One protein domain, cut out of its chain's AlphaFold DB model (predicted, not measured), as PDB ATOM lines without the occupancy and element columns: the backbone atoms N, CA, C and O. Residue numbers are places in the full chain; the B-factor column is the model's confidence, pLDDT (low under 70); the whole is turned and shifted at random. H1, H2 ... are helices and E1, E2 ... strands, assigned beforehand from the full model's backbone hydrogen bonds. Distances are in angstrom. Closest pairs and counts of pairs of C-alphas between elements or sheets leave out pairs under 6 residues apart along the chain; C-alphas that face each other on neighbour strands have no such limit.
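Overview. This is residues 44 to 68 and 155 to 228 of the 738 residues of the protein "APH domain-containing protein" of Trichodelitschia bisporula (UniProt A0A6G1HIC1). One long helix, H1, lies over one face of a twisted sheet of four strands and runs along the strands. Across the opposite face, residues 55 to 68, a long stretch with no named element, lead from the end of E1 towards the edge strand E3, while the loop of the hairpin E3 and E4 lies at one end of the longest axis. The printed part has 99 residues, in the order E1, E2, H1, E3, E4; the sheet runs E1, E2, E4, E3 and is antiparallel throughout. The class is mixed, helices and strands, with under half of the residues, 46 of 99, in named elements. The whole is compact, with a radius of gyration of the C-alphas of 14.3 A, and only just elongated, with spans of 46 by 31 by 27 A.

Along the chain. Find C-alpha 48 at (178.280, 199.815, 95.356); from there strand E1, residues 48 to 54, runs 19.2 A. After the cut, E2, residues 159 to 165, runs 20.2 A. Look next for C-alpha 173 at (182.675, 200.958, 103.422), where helix H1, residues 173 to 193, begins its 30.0 A. E3, residues 203 to 207, follows, and E4, residues 219 to 224, runs 17.2 A to C-alpha 224 at (163.372, 198.864, 103.665).

Arrangement. Start with E1, an edge strand: between it and E2 you find N 51 and O 162 at 3.0 A. E2 and E4 are antiparallel at 156 degrees, with N 163 and O 221 at 2.9 A. E4 and E3 are a hairpin, with N 207 and O 220 at 2.8 A. E1 and E3 are apart. H1 is on the sheet at a height of 10.6 A; it lies over E4 and only just over E2, on which 3 of its C-alphas fall. On the local plane its line stands at 20 degrees to that of E4. Its closest C-alphas to E4 are Gly 173 and Phe 219, 5.3 A apart. In H1 every O i to N i+4 pair is within hydrogen-bond range. E2, H1 and E3 form a split strand-helix-strand unit, two strands running the same way with E4 between them in the sheet, and its crossover is right-handed.

Size, cuts and confidence. The two C-alphas farthest apart, those of Gly 194 and Lys 213, are 47.2 A apart. Residues 69 to 154 are not printed, and C-alphas 68 and 155 are 30.3 A apart across this cut. Of the links that are printed whole, E3 to E4 is long, with 11 residues. The model's mean pLDDT over the printed part is 71.4; it is under 70 in 40 residues, among them 58 to 68, 166 to 173 and 209 to 218.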
ATOM      1  N   GLY A  44     177.062 203.542  86.260       33.38
ATOM      2  CA  GLY A  44     178.295 202.918  86.790       33.38
ATOM      3  C   GLY A  44     179.247 203.899  87.501       33.38
ATOM      4  O   GLY A  44     180.457 203.681  87.550       33.38
ATOM      5  N   LYS A  45     178.696 205.002  88.026       42.81
ATOM      6  CA  LYS A  45     179.421 206.056  88.758       42.81
ATOM      7  C   LYS A  45     179.521 205.782  90.273       42.81
ATOM      8  O   LYS A  45     180.300 206.447  90.954       42.81
ATOM      9  N   SER A  46     178.787 204.790  90.792       49.56
ATOM     10  CA  SER A  46     178.973 204.203  92.129       49.56
ATOM     11  C   SER A  46     179.414 202.747  91.996       49.56
ATOM     12  O   SER A  46     178.835 201.986  91.224       49.56
ATOM     13  N   ASP A  47     180.419 202.374  92.785       53.88
ATOM     14  CA  ASP A  47     180.977 201.022  92.854       53.88
ATOM     15  C   ASP A  47     180.272 200.161  93.935       53.88
ATOM     16  O   ASP A  47     180.772 199.102  94.318       53.88
ATOM     17  N   CYS A  48     179.126 200.613  94.465       67.00
ATOM     18  CA  CYS A  48     178.280 199.815  95.356       67.00
ATOM     19  C   CYS A  48     177.294 198.958  94.556       67.00
ATOM     20  O   CYS A  48     176.546 199.469  93.721       67.00
ATOM     21  N   ALA A  49     177.234 197.658  94.851       77.88
ATOM     22  CA  ALA A  49     176.189 196.797  94.308       77.88
ATOM     23  C   ALA A  49     174.876 197.023  95.069       77.88
ATOM     24  O   ALA A  49     174.874 197.153  96.294       77.88
ATOM     25  N   VAL A  50     173.755 197.057  94.341       81.56
ATOM     26  CA  VAL A  50     172.414 197.224  94.917       81.56
ATOM     27  C   VAL A  50     171.484 196.136  94.394       81.56
ATOM     28  O   VAL A  50     171.428 195.900  93.184       81.56
ATOM     29  N   GLN A  51     170.776 195.456  95.297       86.19
ATOM     30  CA  GLN A  51     169.923 194.304  94.985       86.19
ATOM     31  C   GLN A  51     168.610 194.364  95.775       86.19
ATOM     32  O   GLN A  51     168.612 194.751  96.943       86.19
ATOM     33  N   ILE A  52     167.500 193.944  95.162       84.94
ATOM     34  CA  ILE A  52     166.249 193.652  95.880       84.94
ATOM     35  C   ILE A  52     166.300 192.187  96.324       84.94
ATOM     36  O   ILE A  52     166.609 191.305  95.522       84.94
ATOM     37  N   ILE A  53     166.003 191.939  97.596       83.12
ATOM     38  CA  ILE A  53     166.067 190.625  98.250       83.12
ATOM     39  C   ILE A  53     164.763 190.343  99.003       83.12
ATOM     40  O   ILE A  53     164.045 191.281  99.362       83.12
ATOM     41  N   GLY A  54     164.452 189.075  99.281       76.50
ATOM     42  CA  GLY A  54     163.352 188.747 100.187       76.50
ATOM     43  C   GLY A  54     163.669 189.203 101.614       76.50
ATOM     44  O   GLY A  54     164.827 189.206 102.025       76.50
ATOM     45  N   ILE A  55     162.655 189.549 102.411       74.38
ATOM     46  CA  ILE A  55     162.861 189.957 103.815       74.38
ATOM     47  C   ILE A  55     163.539 188.859 104.644       74.38
ATOM     48  O   ILE A  55     164.296 189.142 105.560       74.38
ATOM     49  N   HIS A  56     163.286 187.593 104.304       72.19
ATOM     50  CA  HIS A  56     163.887 186.434 104.960       72.19
ATOM     51  C   HIS A  56     165.366 186.248 104.577       72.19
ATOM     52  O   HIS A  56     166.099 185.577 105.299       72.19
ATOM     53  N   ASP A  57     165.797 186.861 103.468       74.06
ATOM     54  CA  ASP A  57     167.191 186.935 103.026       74.06
ATOM     55  C   ASP A  57     167.892 188.205 103.543       74.06
ATOM     56  O   ASP A  57     169.111 188.343 103.378       74.06
ATOM     57  N   ALA A  58     167.142 189.149 104.130       69.44
ATOM     58  CA  ALA A  58     167.695 190.261 104.889       69.44
ATOM     59  C   ALA A  58     168.239 189.688 106.199       69.44
ATOM     60  O   ALA A  58     167.522 189.041 106.964       69.44
ATOM     61  N   HIS A  59     169.539 189.847 106.433       61.88
ATOM     62  CA  HIS A  59     170.168 189.174 107.569       61.88
ATOM     63  C   HIS A  59     169.874 189.972 108.828       61.88
ATOM     64  O   HIS A  59     169.803 191.202 108.793       61.88
ATOM     65  N   THR A  60     169.781 189.277 109.958       55.22
ATOM     66  CA  THR A  60     169.775 189.893 111.287       55.22
ATOM     67  C   THR A  60     171.132 190.560 111.530       55.22
ATOM     68  O   THR A  60     172.046 189.950 112.085       55.22
ATOM     69  N   GLY A  61     171.294 191.783 111.022       55.69
ATOM     70  CA  GLY A  61     172.483 192.598 111.237       55.69
ATOM     71  C   GLY A  61     172.557 193.107 112.673       55.69
ATOM     72  O   GLY A  61     171.678 192.839 113.493       55.69
ATOM     73  N   ILE A  62     173.609 193.869 112.967       54.62
ATOM     74  CA  ILE A  62     173.772 194.493 114.282       54.62
ATOM     75  C   ILE A  62     172.600 195.471 114.495       54.62
ATOM     76  O   ILE A  62     172.430 196.374 113.665       54.62
ATOM     77  N   PRO A  63     171.782 195.320 115.558       54.34
ATOM     78  CA  PRO A  63     170.736 196.281 115.878       54.34
ATOM     79  C   PRO A  63     171.326 197.681 116.046       54.34
ATOM     80  O   PRO A  63     172.395 197.845 116.623       54.34
ATOM     81  N   VAL A  64     170.603 198.719 115.621       52.44
ATOM     82  CA  VAL A  64     171.075 200.117 115.725       52.44
ATOM     83  C   VAL A  64     171.433 200.521 117.167       52.44
ATOM     84  O   VAL A  64     172.262 201.398 117.379       52.44
ATOM     85  N   ALA A  65     170.837 199.868 118.171       50.12
ATOM     86  CA  ALA A  65     171.164 200.071 119.583       50.12
ATOM     87  C   ALA A  65     172.532 199.496 120.010       50.12
ATOM     88  O   ALA A  65     173.091 199.980 120.988       50.12
ATOM     89  N   ASP A  66     173.059 198.517 119.272       51.69
ATOM     90  CA  ASP A  66     174.320 197.820 119.552       51.69
ATOM     91  C   ASP A  66     175.488 198.369 118.700       51.69
ATOM     92  O   ASP A  66     176.639 197.961 118.859       51.69
ATOM     93  N   LEU A  67     175.217 199.351 117.825       58.31
ATOM     94  CA  LEU A  67     176.214 200.131 117.082       58.31
ATOM     95  C   LEU A  67     176.949 201.141 117.990       58.31
ATOM     96  O   LEU A  67     176.989 202.336 117.708       58.31
ATOM     97  N   SER A  68     177.562 200.684 119.087       50.84
ATOM     98  CA  SER A  68     178.438 201.548 119.886       50.84
ATOM     99  C   SER A  68     179.567 200.812 120.608       50.84
ATOM    100  O   SER A  68     179.383 200.315 121.717       50.84
ATOM    101  N   THR A 155     154.617 197.669 101.287       43.16
ATOM    102  CA  THR A 155     155.258 196.359 101.152       43.16
ATOM    103  C   THR A 155     154.596 195.394 102.126       43.16
ATOM    104  O   THR A 155     154.303 195.719 103.271       43.16
ATOM    105  N   SER A 156     154.377 194.158 101.693       46.44
ATOM    106  CA  SER A 156     153.811 193.076 102.510       46.44
ATOM    107  C   SER A 156     154.764 192.578 103.615       46.44
ATOM    108  O   SER A 156     154.676 191.432 104.042       46.44
ATOM    109  N   GLY A 157     155.735 193.405 104.017       56.97
ATOM    110  CA  GLY A 157     156.909 193.007 104.782       56.97
ATOM    111  C   GLY A 157     157.828 192.039 104.033       56.97
ATOM    112  O   GLY A 157     158.712 191.495 104.662       56.97
ATOM    113  N   MET A 158     157.624 191.786 102.731       64.88
ATOM    114  CA  MET A 158     158.249 190.666 101.999       64.88
ATOM    115  C   MET A 158     159.594 190.974 101.325       64.88
ATOM    116  O   MET A 158     160.270 190.033 100.914       64.88
ATOM    117  N   TRP A 159     159.986 192.245 101.187       79.25
ATOM    118  CA  TRP A 159     161.142 192.664 100.381       79.25
ATOM    119  C   TRP A 159     162.014 193.696 101.103       79.25
ATOM    120  O   TRP A 159     161.504 194.540 101.839       79.25
ATOM    121  N   ALA A 160     163.316 193.658 100.833       82.56
ATOM    122  CA  ALA A 160     164.314 194.608 101.317       82.56
ATOM    123  C   ALA A 160     165.288 195.000 100.191       82.56
ATOM    124  O   ALA A 160     165.384 194.319  99.166       82.56
ATOM    125  N   VAL A 161     166.034 196.086 100.391       86.38
ATOM    126  CA  VAL A 161     167.146 196.511  99.531       86.38
ATOM    127  C   VAL A 161     168.463 196.230 100.241       86.38
ATOM    128  O   VAL A 161     168.681 196.697 101.359       86.38
ATOM    129  N   ARG A 162     169.361 195.517  99.563       86.75
ATOM    130  CA  ARG A 162     170.755 195.323  99.966       86.75
ATOM    131  C   ARG A 162     171.663 196.297  99.223       86.75
ATOM    132  O   ARG A 162     171.618 196.336  97.995       86.75
ATOM    133  N   LYS A 163     172.518 197.020  99.951       87.31
ATOM    134  CA  LYS A 163     173.668 197.775  99.421       87.31
ATOM    135  C   LYS A 163     174.975 197.129  99.888       87.31
ATOM    136  O   LYS A 163     175.127 196.860 101.077       87.31
ATOM    137  N   GLU A 164     175.911 196.899  98.970       82.81
ATOM    138  CA  GLU A 164     177.214 196.266  99.229       82.81
ATOM    139  C   GLU A 164     178.364 197.132  98.699       82.81
ATOM    140  O   GLU A 164     178.424 197.416  97.503       82.81
ATOM    141  N   ALA A 165     179.293 197.520  99.579       77.75
ATOM    142  CA  ALA A 165     180.515 198.248  99.238       77.75
ATOM    143  C   ALA A 165     181.746 197.336  99.368       77.75
ATOM    144  O   ALA A 165     182.026 196.800 100.445       77.75
ATOM    145  N   PHE A 166     182.494 197.170  98.277       68.44
ATOM    146  CA  PHE A 166     183.687 196.320  98.222       68.44
ATOM    147  C   PHE A 166     184.959 197.077  98.626       68.44
ATOM    148  O   PHE A 166     185.086 198.285  98.422       68.44
ATOM    149  N   VAL A 167     185.946 196.370  99.174       56.19
ATOM    150  CA  VAL A 167     187.231 196.980  99.541       56.19
ATOM    151  C   VAL A 167     188.041 197.304  98.283       56.19
ATOM    152  O   VAL A 167     188.272 196.439  97.444       56.19
ATOM    153  N   GLY A 168     188.466 198.565  98.151       51.75
ATOM    154  CA  GLY A 168     189.142 199.095  96.956       51.75
ATOM    155  C   GLY A 168     188.221 199.807  95.952       51.75
ATOM    156  O   GLY A 168     188.716 200.390  94.991       51.75
ATOM    157  N   ALA A 169     186.906 199.808  96.187       53.53
ATOM    158  CA  ALA A 169     185.926 200.586  95.430       53.53
ATOM    159  C   ALA A 169     186.082 202.112  95.635       53.53
ATOM    160  O   ALA A 169     186.493 202.566  96.704       53.53
ATOM    161  N   LYS A 170     185.654 202.932  94.658       52.00
ATOM    162  CA  LYS A 170     185.540 204.410  94.769       52.00
ATOM    163  C   LYS A 170     184.600 204.871  95.891       52.00
ATOM    164  O   LYS A 170     184.632 206.034  96.299       52.00
ATOM    165  N   GLN A 171     183.720 203.984  96.343       56.56
ATOM    166  CA  GLN A 171     182.878 204.157  97.516       56.56
ATOM    167  C   GLN A 171     183.291 203.091  98.527       56.56
ATOM    168  O   GLN A 171     182.881 201.939  98.419       56.56
ATOM    169  N   ASP A 172     184.151 203.476  99.468       66.06
ATOM    170  CA  ASP A 172     184.602 202.583 100.527       66.06
ATOM    171  C   ASP A 172     183.495 202.352 101.571       66.06
ATOM    172  O   ASP A 172     182.521 203.108 101.674       66.06
ATOM    173  N   GLY A 173     183.642 201.290 102.371       68.00
ATOM    174  CA  GLY A 173     182.675 200.958 103.422       68.00
ATOM    175  C   GLY A 173     182.489 202.083 104.449       68.00
ATOM    176  O   GLY A 173     181.387 202.258 104.961       68.00
ATOM    177  N   ASN A 174     183.523 202.901 104.689       74.81
ATOM    178  CA  ASN A 174     183.437 204.063 105.578       74.81
ATOM    179  C   ASN A 174     182.492 205.133 105.025       74.81
ATOM    180  O   ASN A 174     181.667 205.664 105.769       74.81
ATOM    181  N   ARG A 175     182.581 205.452 103.725       78.75
ATOM    182  CA  ARG A 175     181.653 206.390 103.089       78.75
ATOM    183  C   ARG A 175     180.221 205.883 103.191       78.75
ATOM    184  O   ARG A 175     179.364 206.668 103.581       78.75
ATOM    185  N   LEU A 176     179.965 204.609 102.876       81.12
ATOM    186  CA  LEU A 176     178.614 204.039 102.956       81.12
ATOM    187  C   LEU A 176     178.077 204.045 104.400       81.12
ATOM    188  O   LEU A 176     176.946 204.476 104.607       81.12
ATOM    189  N   LEU A 177     178.891 203.676 105.400       81.69
ATOM    190  CA  LEU A 177     178.515 203.741 106.819       81.69
ATOM    191  C   LEU A 177     177.982 205.127 107.209       81.69
ATOM    192  O   LEU A 177     176.904 205.216 107.789       81.69
ATOM    193  N   LYS A 178     178.674 206.205 106.825       83.50
ATOM    194  CA  LYS A 178     178.244 207.576 107.141       83.50
ATOM    195  C   LYS A 178     176.908 207.978 106.510       83.50
ATOM    196  O   LYS A 178     176.128 208.694 107.135       83.50
ATOM    197  N   GLN A 179     176.619 207.514 105.289       87.62
ATOM    198  CA  GLN A 179     175.307 207.747 104.668       87.62
ATOM    199  C   GLN A 179     174.196 207.122 105.517       87.62
ATOM    200  O   GLN A 179     173.166 207.746 105.756       87.62
ATOM    201  N   ILE A 180     174.434 205.904 106.012       87.12
ATOM    202  CA  ILE A 180     173.489 205.160 106.847       87.12
ATOM    203  C   ILE A 180     173.362 205.773 108.248       87.12
ATOM    204  O   ILE A 180     172.253 205.878 108.765       87.12
ATOM    205  N   GLU A 181     174.457 206.256 108.834       86.69
ATOM    206  CA  GLU A 181     174.454 207.032 110.081       86.69
ATOM    207  C   GLU A 181     173.559 208.283 109.958       86.69
ATOM    208  O   GLU A 181     172.646 208.477 110.769       86.69
ATOM    209  N   LYS A 182     173.720 209.071 108.881       90.19
ATOM    210  CA  LYS A 182     172.819 210.194 108.559       90.19
ATOM    211  C   LYS A 182     171.369 209.754 108.339       90.19
ATOM    212  O   LYS A 182     170.461 210.418 108.844       90.19
ATOM    213  N   GLN A 183     171.144 208.652 107.623       89.94
ATOM    214  CA  GLN A 183     169.811 208.113 107.330       89.94
ATOM    215  C   GLN A 183     169.062 207.723 108.616       89.94
ATOM    216  O   GLN A 183     167.923 208.140 108.819       89.94
ATOM    217  N   ILE A 184     169.723 207.013 109.536       86.12
ATOM    218  CA  ILE A 184     169.173 206.638 110.850       86.12
ATOM    219  C   ILE A 184     168.841 207.887 111.680       86.12
ATOM    220  O   ILE A 184     167.752 207.987 112.255       86.12
ATOM    221  N   ALA A 185     169.749 208.868 111.718       87.88
ATOM    222  CA  ALA A 185     169.516 210.131 112.414       87.88
ATOM    223  C   ALA A 185     168.357 210.937 111.803       87.88
ATOM    224  O   ALA A 185     167.634 211.629 112.519       87.88
ATOM    225  N   PHE A 186     168.151 210.869 110.485       90.19
ATOM    226  CA  PHE A 186     167.012 211.498 109.819       90.19
ATOM    227  C   PHE A 186     165.692 210.767 110.104       90.19
ATOM    228  O   PHE A 186     164.726 211.417 110.498       90.19
ATOM    229  N   ALA A 187     165.661 209.433 110.030       86.06
ATOM    230  CA  ALA A 187     164.489 208.621 110.376       86.06
ATOM    231  C   ALA A 187     163.983 208.910 111.804       86.06
ATOM    232  O   ALA A 187     162.789 209.132 112.032       86.06
ATOM    233  N   ALA A 188     164.908 208.992 112.767       83.12
ATOM    234  CA  ALA A 188     164.597 209.368 114.144       83.12
ATOM    235  C   ALA A 188     164.036 210.798 114.253       83.12
ATOM    236  O   ALA A 188     163.059 211.020 114.971       83.12
ATOM    237  N   ARG A 189     164.596 211.761 113.505       84.00
ATOM    238  CA  ARG A 189     164.080 213.140 113.450       84.00
ATOM    239  C   ARG A 189     162.681 213.217 112.843       84.00
ATOM    240  O   ARG A 189     161.850 213.918 113.410       84.00
ATOM    241  N   CYS A 190     162.369 212.470 111.781       82.38
ATOM    242  CA  CYS A 190     161.016 212.451 111.210       82.38
ATOM    243  C   CYS A 190     159.967 211.983 112.231       82.38
ATOM    244  O   CYS A 190     158.922 212.624 112.372       82.38
ATOM    245  N   ARG A 191     160.281 210.929 113.006       76.56
ATOM    246  CA  ARG A 191     159.440 210.452 114.122       76.56
ATOM    247  C   ARG A 191     159.281 211.503 115.224       76.56
ATOM    248  O   ARG A 191     158.156 211.792 115.624       76.56
ATOM    249  N   ALA A 192     160.382 212.090 115.693       73.00
ATOM    250  CA  ALA A 192     160.378 213.025 116.820       73.00
ATOM    251  C   ALA A 192     159.759 214.400 116.485       73.00
ATOM    252  O   ALA A 192     159.013 214.950 117.292       73.00
ATOM    253  N   ALA A 193     160.037 214.945 115.296       68.44
ATOM    254  CA  ALA A 193     159.540 216.248 114.840       68.44
ATOM    255  C   ALA A 193     158.126 216.188 114.228       68.44
ATOM    256  O   ALA A 193     157.503 217.225 114.007       68.44
ATOM    257  N   GLY A 194     157.601 214.990 113.950       66.31
ATOM    258  CA  GLY A 194     156.265 214.818 113.379       66.31
ATOM    259  C   GLY A 194     156.158 215.221 111.905       66.31
ATOM    260  O   GLY A 194     155.085 215.656 111.476       66.31
ATOM    261  N   LEU A 195     157.234 215.058 111.125       75.19
ATOM    262  CA  LEU A 195     157.253 215.256 109.669       75.19
ATOM    263  C   LEU A 195     156.481 214.129 108.961       75.19
ATOM    264  O   LEU A 195     157.054 213.251 108.333       75.19
ATOM    265  N   ARG A 196     155.150 214.131 109.080       75.81
ATOM    266  CA  ARG A 196     154.282 213.026 108.621       75.81
ATOM    267  C   ARG A 196     154.272 212.785 107.110       75.81
ATOM    268  O   ARG A 196     153.799 211.735 106.698       75.81
ATOM    269  N   ALA A 197     154.721 213.756 106.319       86.06
ATOM    270  CA  ALA A 197     154.783 213.672 104.861       86.06
ATOM    271  C   ALA A 197     156.197 213.361 104.337       86.06
ATOM    272  O   ALA A 197     156.381 213.311 103.127       86.06
ATOM    273  N   VAL A 198     157.193 213.180 105.219       90.50
ATOM    274  CA  VAL A 198     158.594 212.952 104.834       90.50
ATOM    275  C   VAL A 198     159.145 211.716 105.530       90.50
ATOM    276  O   VAL A 198     158.968 211.527 106.734       90.50
ATOM    277  N   SER A 199     159.864 210.887 104.785       89.06
ATOM    278  CA  SER A 199     160.444 209.652 105.291       89.06
ATOM    279  C   SER A 199     161.776 209.297 104.647       89.06
ATOM    280  O   SER A 199     162.307 210.013 103.805       89.06
ATOM    281  N   THR A 200     162.344 208.190 105.105       90.81
ATOM    282  CA  THR A 200     163.513 207.531 104.534       90.81
ATOM    283  C   THR A 200     163.374 206.024 104.795       90.81
ATOM    284  O   THR A 200     162.626 205.666 105.716       90.81
ATOM    285  N   PRO A 201     164.029 205.130 104.030       87.19
ATOM    286  CA  PRO A 201     163.968 203.696 104.296       87.19
ATOM    287  C   PRO A 201     164.512 203.359 105.691       87.19
ATOM    288  O   PRO A 201     165.607 203.802 106.054       87.19
ATOM    289  N   GLU A 202     163.790 202.552 106.472       80.75
ATOM    290  CA  GLU A 202     164.329 202.048 107.743       80.75
ATOM    291  C   GLU A 202     165.472 201.050 107.504       80.75
ATOM    292  O   GLU A 202     165.440 200.241 106.577       80.75
ATOM    293  N   VAL A 203     166.494 201.087 108.359       81.38
ATOM    294  CA  VAL A 203     167.671 200.211 108.259       81.38
ATOM    295  C   VAL A 203     167.422 198.949 109.080       81.38
ATOM    296  O   VAL A 203     167.269 199.023 110.299       81.38
ATOM    297  N   TYR A 204     167.394 197.789 108.424       73.69
ATOM    298  CA  TYR A 204     167.152 196.495 109.069       73.69
ATOM    299  C   TYR A 204     168.421 195.901 109.682       73.69
ATOM    300  O   TYR A 204     168.357 195.257 110.727       73.69
ATOM    301  N   GLY A 205     169.580 196.124 109.059       72.31
ATOM    302  CA  GLY A 205     170.843 195.616 109.581       72.31
ATOM    303  C   GLY A 205     172.070 196.134 108.843       72.31
ATOM    304  O   GLY A 205     172.058 196.315 107.626       72.31
ATOM    305  N   ILE A 206     173.155 196.326 109.596       77.94
ATOM    306  CA  ILE A 206     174.484 196.665 109.076       77.94
ATOM    307  C   ILE A 206     175.438 195.505 109.371       77.94
ATOM    308  O   ILE A 206     175.393 194.914 110.455       77.94
ATOM    309  N   ARG A 207     176.316 195.191 108.414       74.62
ATOM    310  CA  ARG A 207     177.447 194.271 108.568       74.62
ATOM    311  C   ARG A 207     178.747 194.947 108.157       74.62
ATOM    312  O   ARG A 207     178.897 195.406 107.026       74.62
ATOM    313  N   VAL A 208     179.688 194.951 109.092       70.38
ATOM    314  CA  VAL A 208     181.079 195.358 108.883       70.38
ATOM    315  C   VAL A 208     181.878 194.122 108.438       70.38
ATOM    316  O   VAL A 208     181.592 193.034 108.938       70.38
ATOM    317  N   PRO A 209     182.860 194.241 107.525       65.75
ATOM    318  CA  PRO A 209     183.685 193.108 107.115       65.75
ATOM    319  C   PRO A 209     184.435 192.462 108.287       65.75
ATOM    320  O   PRO A 209     185.258 193.110 108.936       65.75
ATOM    321  N   GLU A 210     184.224 191.166 108.509       55.94
ATOM    322  CA  GLU A 210     185.153 190.350 109.294       55.94
ATOM    323  C   GLU A 210     186.334 189.921 108.413       55.94
ATOM    324  O   GLU A 210     186.160 189.546 107.251       55.94
ATOM    325  N   VAL A 211     187.552 189.943 108.962       53.66
ATOM    326  CA  VAL A 211     188.748 189.442 108.263       53.66
ATOM    327  C   VAL A 211     188.789 187.919 108.385       53.66
ATOM    328  O   VAL A 211     189.412 187.364 109.290       53.66
ATOM    329  N   VAL A 212     188.122 187.228 107.461       45.75
ATOM    330  CA  VAL A 212     188.067 185.762 107.434       45.75
ATOM    331  C   VAL A 212     189.052 185.228 106.393       45.75
ATOM    332  O   VAL A 212     188.889 185.417 105.194       45.75
ATOM    333  N   LYS A 213     190.095 184.525 106.858       43.12
ATOM    334  CA  LYS A 213     191.075 183.793 106.022       43.12
ATOM    335  C   LYS A 213     191.810 184.615 104.940       43.12
ATOM    336  O   LYS A 213     192.361 184.033 104.013       43.12
ATOM    337  N   GLY A 214     191.896 185.937 105.093       48.28
ATOM    338  CA  GLY A 214     192.669 186.811 104.201       48.28
ATOM    339  C   GLY A 214     191.890 187.384 103.014       48.28
ATOM    340  O   GLY A 214     192.441 188.206 102.287       48.28
ATOM    341  N   GLU A 215     190.614 187.031 102.858       45.41
ATOM    342  CA  GLU A 215     189.684 187.766 101.999       45.41
ATOM    343  C   GLU A 215     188.977 188.832 102.845       45.41
ATOM    344  O   GLU A 215     188.506 188.553 103.951       45.41
ATOM    345  N   VAL A 216     188.933 190.076 102.359       57.00
ATOM    346  CA  VAL A 216     188.234 191.162 103.057       57.00
ATOM    347  C   VAL A 216     186.812 191.246 102.512       57.00
ATOM    348  O   VAL A 216     186.619 191.536 101.332       57.00
ATOM    349  N   GLY A 217     185.825 190.963 103.364       61.53
ATOM    350  CA  GLY A 217     184.412 190.993 102.986       61.53
ATOM    351  C   GLY A 217     183.922 192.376 102.536       61.53
ATOM    352  O   GLY A 217     184.565 193.400 102.776       61.53
ATOM    353  N   ALA A 218     182.750 192.411 101.902       68.69
ATOM    354  CA  ALA A 218     182.051 193.658 101.605       68.69
ATOM    355  C   ALA A 218     181.372 194.222 102.867       68.69
ATOM    356  O   ALA A 218     180.931 193.471 103.738       68.69
ATOM    357  N   PHE A 219     181.270 195.549 102.957       77.31
ATOM    358  CA  PHE A 219     180.393 196.203 103.926       77.31
ATOM    359  C   PHE A 219     178.965 196.154 103.374       77.31
ATOM    360  O   PHE A 219     178.731 196.615 102.254       77.31
ATOM    361  N   THR A 220     178.021 195.599 104.134       82.00
ATOM    362  CA  THR A 220     176.662 195.308 103.647       82.00
ATOM    363  C   THR A 220     175.605 195.958 104.526       82.00
ATOM    364  O   THR A 220     175.657 195.854 105.751       82.00
ATOM    365  N   VAL A 221     174.602 196.564 103.896       84.31
ATOM    366  CA  VAL A 221     173.451 197.188 104.558       84.31
ATOM    367  C   VAL A 221     172.176 196.625 103.954       84.31
ATOM    368  O   VAL A 221     171.998 196.705 102.739       84.31
ATOM    369  N   ASP A 222     171.292 196.100 104.798       83.69
ATOM    370  CA  ASP A 222     169.938 195.694 104.422       83.69
ATOM    371  C   ASP A 222     168.944 196.730 104.986       83.69
ATOM    372  O   ASP A 222     169.006 197.082 106.167       83.69
ATOM    373  N   MET A 223     168.045 197.248 104.145       82.94
ATOM    374  CA  MET A 223     167.087 198.312 104.489       82.94
ATOM    375  C   MET A 223     165.734 198.128 103.787       82.94
ATOM    376  O   MET A 223     165.596 197.306 102.882       82.94
ATOM    377  N   GLU A 224     164.732 198.896 104.205       81.56
ATOM    378  CA  GLU A 224     163.372 198.864 103.665       81.56
ATOM    379  C   GLU A 224     163.331 199.086 102.142       81.56
ATOM    380  O   GLU A 224     163.980 199.980 101.597       81.56
ATOM    381  N   TYR A 225     162.536 198.271 101.442       83.88
ATOM    382  CA  TYR A 225     162.183 198.528 100.047       83.88
ATOM    383  C   TYR A 225     160.966 199.457  99.977       83.88
ATOM    384  O   TYR A 225     159.941 199.187 100.599       83.88
ATOM    385  N   ILE A 226     161.069 200.537  99.199       82.94
ATOM    386  CA  ILE A 226     160.031 201.568  99.076       82.94
ATOM    387  C   ILE A 226     159.453 201.533  97.645       82.94
ATOM    388  O   ILE A 226     160.118 201.996  96.718       82.94
ATOM    389  N   PRO A 227     158.229 201.009  97.430       83.75
ATOM    390  CA  PRO A 227     157.625 200.816  96.107       83.75
ATOM    391  C   PRO A 227     156.937 202.094  95.584       83.75
ATOM    392  O   PRO A 227     155.813 202.057  95.086       83.75
ATOM    393  N   PHE A 228     157.578 203.245  95.765       88.56
ATOM    394  CA  PHE A 228     157.035 204.561  95.417       88.56
ATOM    395  C   PHE A 228     157.449 204.986  93.996       88.56
ATOM    396  O   PHE A 228     158.322 204.381  93.373       88.56
TER     397      PHE A 228